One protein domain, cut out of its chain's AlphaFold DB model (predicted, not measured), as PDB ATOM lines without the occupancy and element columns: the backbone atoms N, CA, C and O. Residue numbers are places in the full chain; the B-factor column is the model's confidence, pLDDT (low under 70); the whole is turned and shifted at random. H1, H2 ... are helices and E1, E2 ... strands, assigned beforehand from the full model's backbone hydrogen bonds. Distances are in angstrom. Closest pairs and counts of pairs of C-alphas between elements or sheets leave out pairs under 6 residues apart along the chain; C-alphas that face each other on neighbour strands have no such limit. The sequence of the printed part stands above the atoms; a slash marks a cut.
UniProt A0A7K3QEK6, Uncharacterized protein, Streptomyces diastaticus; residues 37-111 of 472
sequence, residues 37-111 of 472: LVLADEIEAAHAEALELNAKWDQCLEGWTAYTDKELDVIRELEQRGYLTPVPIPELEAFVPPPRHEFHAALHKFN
ATOM      1  N   LEU A  37     162.924 205.097 134.200       58.66
ATOM      2  CA  LEU A  37     164.357 204.828 134.262       58.66
ATOM      3  C   LEU A  37     164.539 203.509 135.014       58.66
ATOM      4  O   LEU A  37     164.228 203.443 136.202       58.66
ATOM      5  N   VAL A  38     164.983 202.475 134.306       59.09
ATOM      6  CA  VAL A  38     165.308 201.177 134.902       59.09
ATOM      7  C   VAL A  38     166.787 201.228 135.267       59.09
ATOM      8  O   VAL A  38     167.631 201.556 134.424       59.09
ATOM      9  N   LEU A  39     167.101 201.009 136.543       68.56
ATOM     10  CA  LEU A  39     168.491 201.011 137.005       68.56
ATOM     11  C   LEU A  39     169.236 199.840 136.350       68.56
ATOM     12  O   LEU A  39     168.639 198.799 136.087       68.56
ATOM     13  N   ALA A  40     170.537 199.991 136.083       69.88
ATOM     14  CA  ALA A  40     171.348 198.905 135.516       69.88
ATOM     15  C   ALA A  40     171.205 197.607 136.337       69.88
ATOM     16  O   ALA A  40     171.034 196.538 135.762       69.88
ATOM     17  N   ASP A  41     171.124 197.739 137.662       70.56
ATOM     18  CA  ASP A  41     170.906 196.638 138.604       70.56
ATOM     19  C   ASP A  41     169.544 195.938 138.410       70.56
ATOM     20  O   ASP A  41     169.446 194.726 138.576       70.56
ATOM     21  N   GLU A  42     168.488 196.664 138.019       75.56
ATOM     22  CA  GLU A  42     167.172 196.078 137.713       75.56
ATOM     23  C   GLU A  42     167.203 195.302 136.382       75.56
ATOM     24  O   GLU A  42     166.543 194.274 136.254       75.56
ATOM     25  N   ILE A  43     167.996 195.756 135.401       71.06
ATOM     26  CA  ILE A  43     168.200 195.044 134.126       71.06
ATOM     27  C   ILE A  43     169.031 193.780 134.348       71.06
ATOM     28  O   ILE A  43     168.698 192.728 133.805       71.06
ATOM     29  N   GLU A  44     170.097 193.864 135.144       72.75
ATOM     30  CA  GLU A  44     170.926 192.710 135.494       72.75
ATOM     31  C   GLU A  44     170.135 191.676 136.305       72.75
ATOM     32  O   GLU A  44     170.214 190.485 136.004       72.75
ATOM     33  N   ALA A  45     169.306 192.118 137.259       76.75
ATOM     34  CA  ALA A  45     168.412 191.239 138.011       76.75
ATOM     35  C   ALA A  45     167.378 190.553 137.103       76.75
ATOM     36  O   ALA A  45     167.235 189.334 137.160       76.75
ATOM     37  N   ALA A  46     166.721 191.302 136.210       73.81
ATOM     38  CA  ALA A  46     165.769 190.739 135.251       73.81
ATOM     39  C   ALA A  46     166.442 189.776 134.256       73.81
ATOM     40  O   ALA A  46     165.856 188.768 133.862       73.81
ATOM     41  N   HIS A  47     167.685 190.054 133.850       75.62
ATOM     42  CA  HIS A  47     168.448 189.157 132.989       75.62
ATOM     43  C   HIS A  47     168.828 187.857 133.708       75.62
ATOM     44  O   HIS A  47     168.699 186.783 133.124       75.62
ATOM     45  N   ALA A  48     169.252 187.937 134.972       81.75
ATOM     46  CA  ALA A  48     169.545 186.764 135.791       81.75
ATOM     47  C   ALA A  48     168.293 185.897 136.016       81.75
ATOM     48  O   ALA A  48     168.358 184.680 135.852       81.75
ATOM     49  N   GLU A  49     167.148 186.521 136.303       84.56
ATOM     50  CA  GLU A  49     165.855 185.838 136.429       84.56
ATOM     51  C   GLU A  49     165.440 185.163 135.112       84.56
ATOM     52  O   GLU A  49     165.064 183.991 135.104       84.56
ATOM     53  N   ALA A  50     165.592 185.849 133.975       76.00
ATOM     54  CA  ALA A  50     165.308 185.277 132.661       76.00
ATOM     55  C   ALA A  50     166.214 184.077 132.328       76.00
ATOM     56  O   ALA A  50     165.752 183.105 131.732       76.00
ATOM     57  N   LEU A  51     167.493 184.113 132.718       80.94
ATOM     58  CA  LEU A  51     168.406 182.978 132.550       80.94
ATOM     59  C   LEU A  51     167.989 181.776 133.408       80.94
ATOM     60  O   LEU A  51     168.048 180.643 132.931       80.94
ATOM     61  N   GLU A  52     167.534 182.007 134.642       84.06
ATOM     62  CA  GLU A  52     167.025 180.942 135.512       84.06
ATOM     63  C   GLU A  52     165.731 180.323 134.955       84.06
ATOM     64  O   GLU A  52     165.589 179.099 134.924       84.06
ATOM     65  N   LEU A  53     164.804 181.155 134.468       81.12
ATOM     66  CA  LEU A  53     163.557 180.696 133.853       81.12
ATOM     67  C   LEU A  53     163.804 179.924 132.555       81.12
ATOM     68  O   LEU A  53     163.194 178.874 132.360       81.12
ATOM     69  N   ASN A  54     164.735 180.378 131.711       79.38
ATOM     70  CA  ASN A  54     165.116 179.657 130.495       79.38
ATOM     71  C   ASN A  54     165.695 178.275 130.820       79.38
ATOM     72  O   ASN A  54     165.305 177.297 130.193       79.38
ATOM     73  N   ALA A  55     166.547 178.160 131.843       81.62
ATOM     74  CA  ALA A  55     167.090 176.864 132.252       81.62
ATOM     75  C   ALA A  55     165.992 175.887 132.720       81.62
ATOM     76  O   ALA A  55     166.025 174.703 132.377       81.62
ATOM     77  N   LYS A  56     164.990 176.376 133.468       80.25
ATOM     78  CA  LYS A  56     163.821 175.572 133.878       80.25
ATOM     79  C   LYS A  56     162.950 175.184 132.680       80.25
ATOM     80  O   LYS A  56     162.456 174.056 132.626       80.25
ATOM     81  N   TRP A  57     162.775 176.093 131.722       83.19
ATOM     82  CA  TRP A  57     162.027 175.844 130.492       83.19
ATOM     83  C   TRP A  57     162.699 174.775 129.626       83.19
ATOM     84  O   TRP A  57     162.035 173.825 129.222       83.19
ATOM     85  N   ASP A  58     164.012 174.874 129.414       82.00
ATOM     86  CA  ASP A  58     164.787 173.907 128.629       82.00
ATOM     87  C   ASP A  58     164.734 172.510 129.259       82.00
ATOM     88  O   ASP A  58     164.444 171.531 128.573       82.00
ATOM     89  N   GLN A  59     164.895 172.415 130.583       78.38
ATOM     90  CA  GLN A  59     164.767 171.148 131.310       78.38
ATOM     91  C   GLN A  59     163.362 170.537 131.173       78.38
ATOM     92  O   GLN A  59     163.212 169.320 131.027       78.38
ATOM     93  N   CYS A  60     162.322 171.373 131.216       82.75
ATOM     94  CA  CYS A  60     160.945 170.937 131.013       82.75
ATOM     95  C   CYS A  60     160.735 170.435 129.576       82.75
ATOM     96  O   CYS A  60     160.164 169.363 129.372       82.75
ATOM     97  N   LEU A  61     161.229 171.176 128.582       85.12
ATOM     98  CA  LEU A  61     161.101 170.847 127.165       85.12
ATOM     99  C   LEU A  61     161.811 169.528 126.830       85.12
ATOM    100  O   LEU A  61     161.206 168.648 126.220       85.12
ATOM    101  N   GLU A  62     163.054 169.350 127.289       83.81
ATOM    102  CA  GLU A  62     163.823 168.115 127.104       83.81
ATOM    103  C   GLU A  62     163.084 166.901 127.681       83.81
ATOM    104  O   GLU A  62     162.956 165.870 127.013       83.81
ATOM    105  N   GLY A  63     162.512 167.033 128.882       82.38
ATOM    106  CA  GLY A  63     161.735 165.963 129.503       82.38
ATOM    107  C   GLY A  63     160.500 165.558 128.691       82.38
ATOM    108  O   GLY A  63     160.193 164.369 128.602       82.38
ATOM    109  N   TRP A  64     159.814 166.513 128.052       87.75
ATOM    110  CA  TRP A  64     158.659 166.229 127.193       87.75
ATOM    111  C   TRP A  64     159.063 165.640 125.836       87.75
ATOM    112  O   TRP A  64     158.371 164.757 125.335       87.75
ATOM    113  N   THR A  65     160.208 166.041 125.269       86.31
ATOM    114  CA  THR A  65     160.721 165.459 124.008       86.31
ATOM    115  C   THR A  65     161.121 163.988 124.127       86.31
ATOM    116  O   THR A  65     161.228 163.292 123.119       86.31
ATOM    117  N   ALA A  66     161.306 163.488 125.352       84.12
ATOM    118  CA  ALA A  66     161.547 162.073 125.610       84.12
ATOM    119  C   ALA A  66     160.299 161.194 125.404       84.12
ATOM    120  O   ALA A  66     160.411 159.969 125.495       84.12
ATOM    121  N   TYR A  67     159.127 161.788 125.157       83.19
ATOM    122  CA  TYR A  67     157.857 161.106 124.924       83.19
ATOM    123  C   TYR A  67     157.382 161.292 123.482       83.19
ATOM    124  O   TYR A  67     157.551 162.347 122.876       83.19
ATOM    125  N   THR A  68     156.756 160.260 122.926       84.69
ATOM    126  CA  THR A  68     156.060 160.362 121.635       84.69
ATOM    127  C   THR A  68     154.722 161.086 121.798       84.69
ATOM    128  O   THR A  68     154.115 161.004 122.864       84.69
ATOM    129  N   ASP A  69     154.193 161.706 120.735       79.69
ATOM    130  CA  ASP A  69     152.877 162.380 120.759       79.69
ATOM    131  C   ASP A  69     151.762 161.498 121.350       79.69
ATOM    132  O   ASP A  69     150.890 161.962 122.078       79.69
ATOM    133  N   LYS A  70     151.834 160.186 121.099       73.12
ATOM    134  CA  LYS A  70     150.881 159.197 121.614       73.12
ATOM    135  C   LYS A  70     151.022 158.964 123.116       73.12
ATOM    136  O   LYS A  70     150.027 158.773 123.804       73.12
ATOM    137  N   GLU A  71     152.246 158.956 123.636       84.75
ATOM    138  CA  GLU A  71     152.481 158.847 125.078       84.75
ATOM    139  C   GLU A  71     152.011 160.106 125.808       84.75
ATOM    140  O   GLU A  71     151.490 159.992 126.915       84.75
ATOM    141  N   LEU A  72     152.110 161.283 125.178       87.69
ATOM    142  CA  LEU A  72     151.560 162.528 125.723       87.69
ATOM    143  C   LEU A  72     150.038 162.446 125.908       87.69
ATOM    144  O   LEU A  72     149.522 162.886 126.937       87.69
ATOM    145  N   ASP A  73     149.320 161.839 124.962       85.69
ATOM    146  CA  ASP A  73     147.875 161.616 125.088       85.69
ATOM    147  C   ASP A  73     147.537 160.649 126.233       85.69
ATOM    148  O   ASP A  73     146.620 160.913 127.014       85.69
ATOM    149  N   VAL A  74     148.319 159.575 126.405       83.50
ATOM    150  CA  VAL A  74     148.146 158.633 127.526       83.50
ATOM    151  C   VAL A  74     148.452 159.305 128.866       83.50
ATOM    152  O   VAL A  74     147.725 159.093 129.832       83.50
ATOM    153  N   ILE A  75     149.491 160.142 128.946       89.44
ATOM    154  CA  ILE A  75     149.815 160.907 130.160       89.44
ATOM    155  C   ILE A  75     148.634 161.801 130.559       89.44
ATOM    156  O   ILE A  75     148.231 161.778 131.722       89.44
ATOM    157  N   ARG A  76     148.024 162.515 129.600       89.50
ATOM    158  CA  ARG A  76     146.827 163.342 129.841       89.50
ATOM    159  C   ARG A  76     145.639 162.514 130.320       89.50
ATOM    160  O   ARG A  76     144.916 162.937 131.219       89.50
ATOM    161  N   GLU A  77     145.426 161.332 129.747       86.12
ATOM    162  CA  GLU A  77     144.355 160.435 130.188       86.12
ATOM    163  C   GLU A  77     144.593 159.925 131.620       86.12
ATOM    164  O   GLU A  77     143.678 159.934 132.449       86.12
ATOM    165  N   LEU A  78     145.819 159.499 131.933       87.06
ATOM    166  CA  LEU A  78     146.205 159.049 133.272       87.06
ATOM    167  C   LEU A  78     146.048 160.170 134.307       87.06
ATOM    168  O   LEU A  78     145.592 159.902 135.420       87.06
ATOM    169  N   GLU A  79     146.376 161.410 133.947       90.31
ATOM    170  CA  GLU A  79     146.146 162.604 134.766       90.31
ATOM    171  C   GLU A  79     144.650 162.836 135.022       90.31
ATOM    172  O   GLU A  79     144.221 162.880 136.176       90.31
ATOM    173  N   GLN A  80     143.826 162.900 133.968       90.06
ATOM    174  CA  GLN A  80     142.374 163.114 134.083       90.06
ATOM    175  C   GLN A  80     141.686 162.059 134.954       90.06
ATOM    176  O   GLN A  80     140.692 162.338 135.628       90.06
ATOM    177  N   ARG A  81     142.214 160.833 134.944       81.25
ATOM    178  CA  ARG A  81     141.703 159.706 135.728       81.25
ATOM    179  C   ARG A  81     142.332 159.588 137.125       81.25
ATOM    180  O   ARG A  81     141.959 158.678 137.865       81.25
ATOM    181  N   GLY A  82     143.261 160.470 137.495       91.12
ATOM    182  CA  GLY A  82     143.888 160.509 138.821       91.12
ATOM    183  C   GLY A  82     144.946 159.428 139.075       91.12
ATOM    184  O   GLY A  82     145.225 159.096 140.229       91.12
ATOM    185  N   TYR A  83     145.525 158.847 138.020       83.69
ATOM    186  CA  TYR A  83     146.649 157.905 138.112       83.69
ATOM    187  C   TYR A  83     148.011 158.603 138.088       83.69
ATOM    188  O   TYR A  83     148.971 158.051 138.623       83.69
ATOM    189  N   LEU A  84     148.079 159.809 137.521       92.62
ATOM    190  CA  LEU A  84     149.219 160.721 137.601       92.62
ATOM    191  C   LEU A  84     148.783 162.028 138.262       92.62
ATOM    192  O   LEU A  84     147.652 162.472 138.089       92.62
ATOM    193  N   THR A  85     149.678 162.632 139.041       92.69
ATOM    194  CA  THR A  85     149.481 163.972 139.607       92.69
ATOM    195  C   THR A  85     150.521 164.894 138.983       92.69
ATOM    196  O   THR A  85     151.710 164.683 139.216       92.69
ATOM    197  N   PRO A  86     150.108 165.876 138.170       86.88
ATOM    198  CA  PRO A  86     151.041 166.755 137.489       86.88
ATOM    199  C   PRO A  86     151.693 167.690 138.512       86.88
ATOM    200  O   PRO A  86     151.042 168.167 139.446       86.88
ATOM    201  N   VAL A  87     152.987 167.955 138.346       89.69
ATOM    202  CA  VAL A  87     153.722 168.892 139.204       89.69
ATOM    203  C   VAL A  87     153.775 170.242 138.487       89.69
ATOM    204  O   VAL A  87     154.430 170.329 137.445       89.69
ATOM    205  N   PRO A  88     153.069 171.282 138.974       88.56
ATOM    206  CA  PRO A  88     153.059 172.582 138.315       88.56
ATOM    207  C   PRO A  88     154.407 173.291 138.470       88.56
ATOM    208  O   PRO A  88     155.057 173.184 139.510       88.56
ATOM    209  N   ILE A  89     154.777 174.064 137.451       84.25
ATOM    210  CA  ILE A  89     155.845 175.067 137.480       84.25
ATOM    211  C   ILE A  89     155.151 176.434 137.370       84.25
ATOM    212  O   ILE A  89     154.870 176.883 136.252       84.25
ATOM    213  N   PRO A  90     154.784 177.067 138.501       84.75
ATOM    214  CA  PRO A  90     153.941 178.263 138.510       84.75
ATOM    215  C   PRO A  90     154.498 179.414 137.673       84.75
ATOM    216  O   PRO A  90     153.734 180.142 137.051       84.75
ATOM    217  N   GLU A  91     155.823 179.554 137.629       85.56
ATOM    218  CA  GLU A  91     156.518 180.637 136.935       85.56
ATOM    219  C   GLU A  91     156.436 180.528 135.404       85.56
ATOM    220  O   GLU A  91     156.659 181.515 134.709       85.56
ATOM    221  N   LEU A  92     156.127 179.336 134.879       80.31
ATOM    222  CA  LEU A  92     156.088 179.040 133.444       80.31
ATOM    223  C   LEU A  92     154.679 178.697 132.938       80.31
ATOM    224  O   LEU A  92     154.527 178.381 131.762       80.31
ATOM    225  N   GLU A  93     153.672 178.695 133.822       86.38
ATOM    226  CA  GLU A  93     152.324 178.172 133.538       86.38
ATOM    227  C   GLU A  93     152.357 176.764 132.893       86.38
ATOM    228  O   GLU A  93     151.548 176.426 132.027       86.38
ATOM    229  N   ALA A  94     153.317 175.932 133.315       86.12
ATOM    230  CA  ALA A  94     153.615 174.628 132.722       86.12
ATOM    231  C   ALA A  94     153.627 173.500 133.768       86.12
ATOM    232  O   ALA A  94     153.517 173.739 134.972       86.12
ATOM    233  N   PHE A  95     153.786 172.257 133.306       87.50
ATOM    234  CA  PHE A  95     153.907 171.075 134.160       87.50
ATOM    235  C   PHE A  95     155.195 170.314 133.865       87.50
ATOM    236  O   PHE A  95     155.579 170.152 132.704       87.50
ATOM    237  N   VAL A  96     155.826 169.804 134.924       86.31
ATOM    238  CA  VAL A  96     156.968 168.896 134.805       86.31
ATOM    239  C   VAL A  96     156.473 167.577 134.193       86.31
ATOM    240  O   VAL A  96     155.498 167.013 134.706       86.31
ATOM    241  N   PRO A  97     157.113 167.059 133.129       87.81
ATOM    242  CA  PRO A  97     156.778 165.740 132.608       87.81
ATOM    243  C   PRO A  97     157.006 164.686 133.697       87.81
ATOM    244  O   PRO A  97     158.034 164.741 134.382       87.81
ATOM    245  N   PRO A  98     156.106 163.700 133.863       89.50
ATOM    246  CA  PRO A  98     156.351 162.628 134.813       89.50
ATOM    247  C   PRO A  98     157.652 161.910 134.424       89.50
ATOM    248  O   PRO A  98     157.900 161.675 133.236       89.50
ATOM    249  N   PRO A  99     158.505 161.521 135.381       87.00
ATOM    250  CA  PRO A  99     159.612 160.620 135.106       87.00
ATOM    251  C   PRO A  99     159.112 159.310 134.478       87.00
ATOM    252  O   PRO A  99     158.042 158.812 134.832       87.00
ATOM    253  N   ARG A 100     159.916 158.685 133.606       83.62
ATOM    254  CA  ARG A 100     159.534 157.433 132.915       83.62
ATOM    255  C   ARG A 100     159.057 156.330 133.866       83.62
ATOM    256  O   ARG A 100     158.098 155.629 133.564       83.62
ATOM    257  N   HIS A 101     159.687 156.201 135.032       76.25
ATOM    258  CA  HIS A 101     159.290 155.212 136.035       76.25
ATOM    259  C   HIS A 101     157.926 155.520 136.678       76.25
ATOM    260  O   HIS A 101     157.171 154.588 136.948       76.25
ATOM    261  N   GLU A 102     157.576 156.794 136.882       81.62
ATOM    262  CA  GLU A 102     156.259 157.195 137.394       81.62
ATOM    263  C   GLU A 102     155.172 156.989 136.339       81.62
ATOM    264  O   GLU A 102     154.116 156.443 136.653       81.62
ATOM    265  N   PHE A 103     155.456 157.328 135.076       86.75
ATOM    266  CA  PHE A 103     154.572 157.020 133.952       86.75
ATOM    267  C   PHE A 103     154.294 155.511 133.859       86.75
ATOM    268  O   PHE A 103     153.139 155.101 133.799       86.75
ATOM    269  N   HIS A 104     155.330 154.670 133.937       80.62
ATOM    270  CA  HIS A 104     155.187 153.211 133.906       80.62
ATOM    271  C   HIS A 104     154.414 152.667 135.117       80.62
ATOM    272  O   HIS A 104     153.561 151.794 134.964       80.62
ATOM    273  N   ALA A 105     154.670 153.195 136.318       70.94
ATOM    274  CA  ALA A 105     153.939 152.813 137.523       70.94
ATOM    275  C   ALA A 105     152.454 153.202 137.437       70.94
ATOM    276  O   ALA A 105     151.586 152.413 137.815       70.94
ATOM    277  N   ALA A 106     152.148 154.388 136.905       78.94
ATOM    278  CA  ALA A 106     150.782 154.838 136.671       78.94
ATOM    279  C   ALA A 106     150.081 153.997 135.600       78.94
ATOM    280  O   ALA A 106     148.934 153.602 135.801       78.94
ATOM    281  N   LEU A 107     150.783 153.651 134.518       80.62
ATOM    282  CA  LEU A 107     150.286 152.773 133.461       80.62
ATOM    283  C   LEU A 107     149.962 151.375 134.004       80.62
ATOM    284  O   LEU A 107     148.887 150.850 133.737       80.62
ATOM    285  N   HIS A 108     150.839 150.809 134.838       72.81
ATOM    286  CA  HIS A 108     150.612 149.524 135.501       72.81
ATOM    287  C   HIS A 108     149.483 149.598 136.543       72.81
ATOM    288  O   HIS A 108     148.737 148.644 136.743       72.81
ATOM    289  N   LYS A 109     149.312 150.727 137.236       70.38
ATOM    290  CA  LYS A 109     148.193 150.917 138.171       70.38
ATOM    291  C   LYS A 109     146.857 151.063 137.437       70.38
ATOM    292  O   LYS A 109     145.847 150.546 137.908       70.38
ATOM    293  N   PHE A 110     146.862 151.760 136.303       77.44
ATOM    294  CA  PHE A 110     145.721 151.898 135.403       77.44
ATOM    295  C   PHE A 110     145.363 150.563 134.742       77.44
ATOM    296  O   PHE A 110     144.185 150.225 134.629       77.44
ATOM    297  N   ASN A 111     146.375 149.780 134.365       66.31
ATOM    298  CA  ASN A 111     146.225 148.462 133.773       66.31
ATOM    299  C   ASN A 111     147.341 147.504 134.251       66.31
ATOM    300  O   ASN A 111     148.424 147.477 133.660       66.31
TER     301      ASN A 111
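This is residues 37 to 111 of the 472 residues of an uncharacterized protein of Streptomyces diastaticus (UniProt A0A7K3QEK6). A long helix, H1, makes one end of a rod as a free arm, and its later part runs beside a small hairpin of two short strands, E1 and E2. At the other end of the rod, past the end of H1, two shorter helices, H2 and H3, meet at a steep tilt. The printed part has 75 residues, with three named helices and two named strands in the order H1, H2, E1, E2, H3; the sheet has the order E1 - E2 and is antiparallel, and the class is mostly helix. The whole is only just loose, close to extended, with a radius of gyration of the C-alphas of 16.8 A, and the C-alphas span 59 by 20 by 17 A, a length to which the free arm of residues 37 to 52 adds.

H1, residues 40 to 65, touches no helix. The closest C-alphas of H1 and E2, residues 94 to 96, are those of Cys 60 and Val 96, 5.9 A apart. H2, residues 69 to 80, is apart from H1, but only just, with the closest C-alphas 8.1 A apart. H2 touches H3, residues 100 to 110, with residues 75 to 78 alone; the closest C-alphas are those of Leu 78 and Ala 106, 7.1 A apart. H2 and H3 run the same way at a steep tilt of 57 degrees. E1, residues 87 to 89, and E2 form a hairpin, antiparallel with 133 degrees between their directions. N 89 and O 94, at 2.8 A, and N 96 and O 87, at 2.9 A, are within hydrogen-bond range. H1 is apart from E1 and from H3. In H1, H2 and H3 every O i to N i+4 pair is within hydrogen-bond range.

H1 begins at C-alpha 40, at (171.348, 198.905, 135.516), and runs 36.9 A to C-alpha 65, at (160.721, 165.459, 124.008). H2, residues 69 to 80, measures 17.0 A. E1, residues 87 to 89, measures 6.8 A, and E2, residues 94 to 96, measures 7.0 A. H3, residues 100 to 110, measures 15.1 A and ends at C-alpha 110, at (145.721, 151.898, 135.403).

The two C-alphas farthest apart, those of Leu 37 and Asn 111, are 59.2 A apart. Residues 37 to 52, of which 40 to 52 belong to H1, stand free; the body without them spans 37 by 20 by 17 A. The printed part has no cut and no long link; the link from H2 to E1 is short, and the others are tight. The mean pLDDT of the printed part is 81.5, and residues 37 to 40 and residue 111 are under 70.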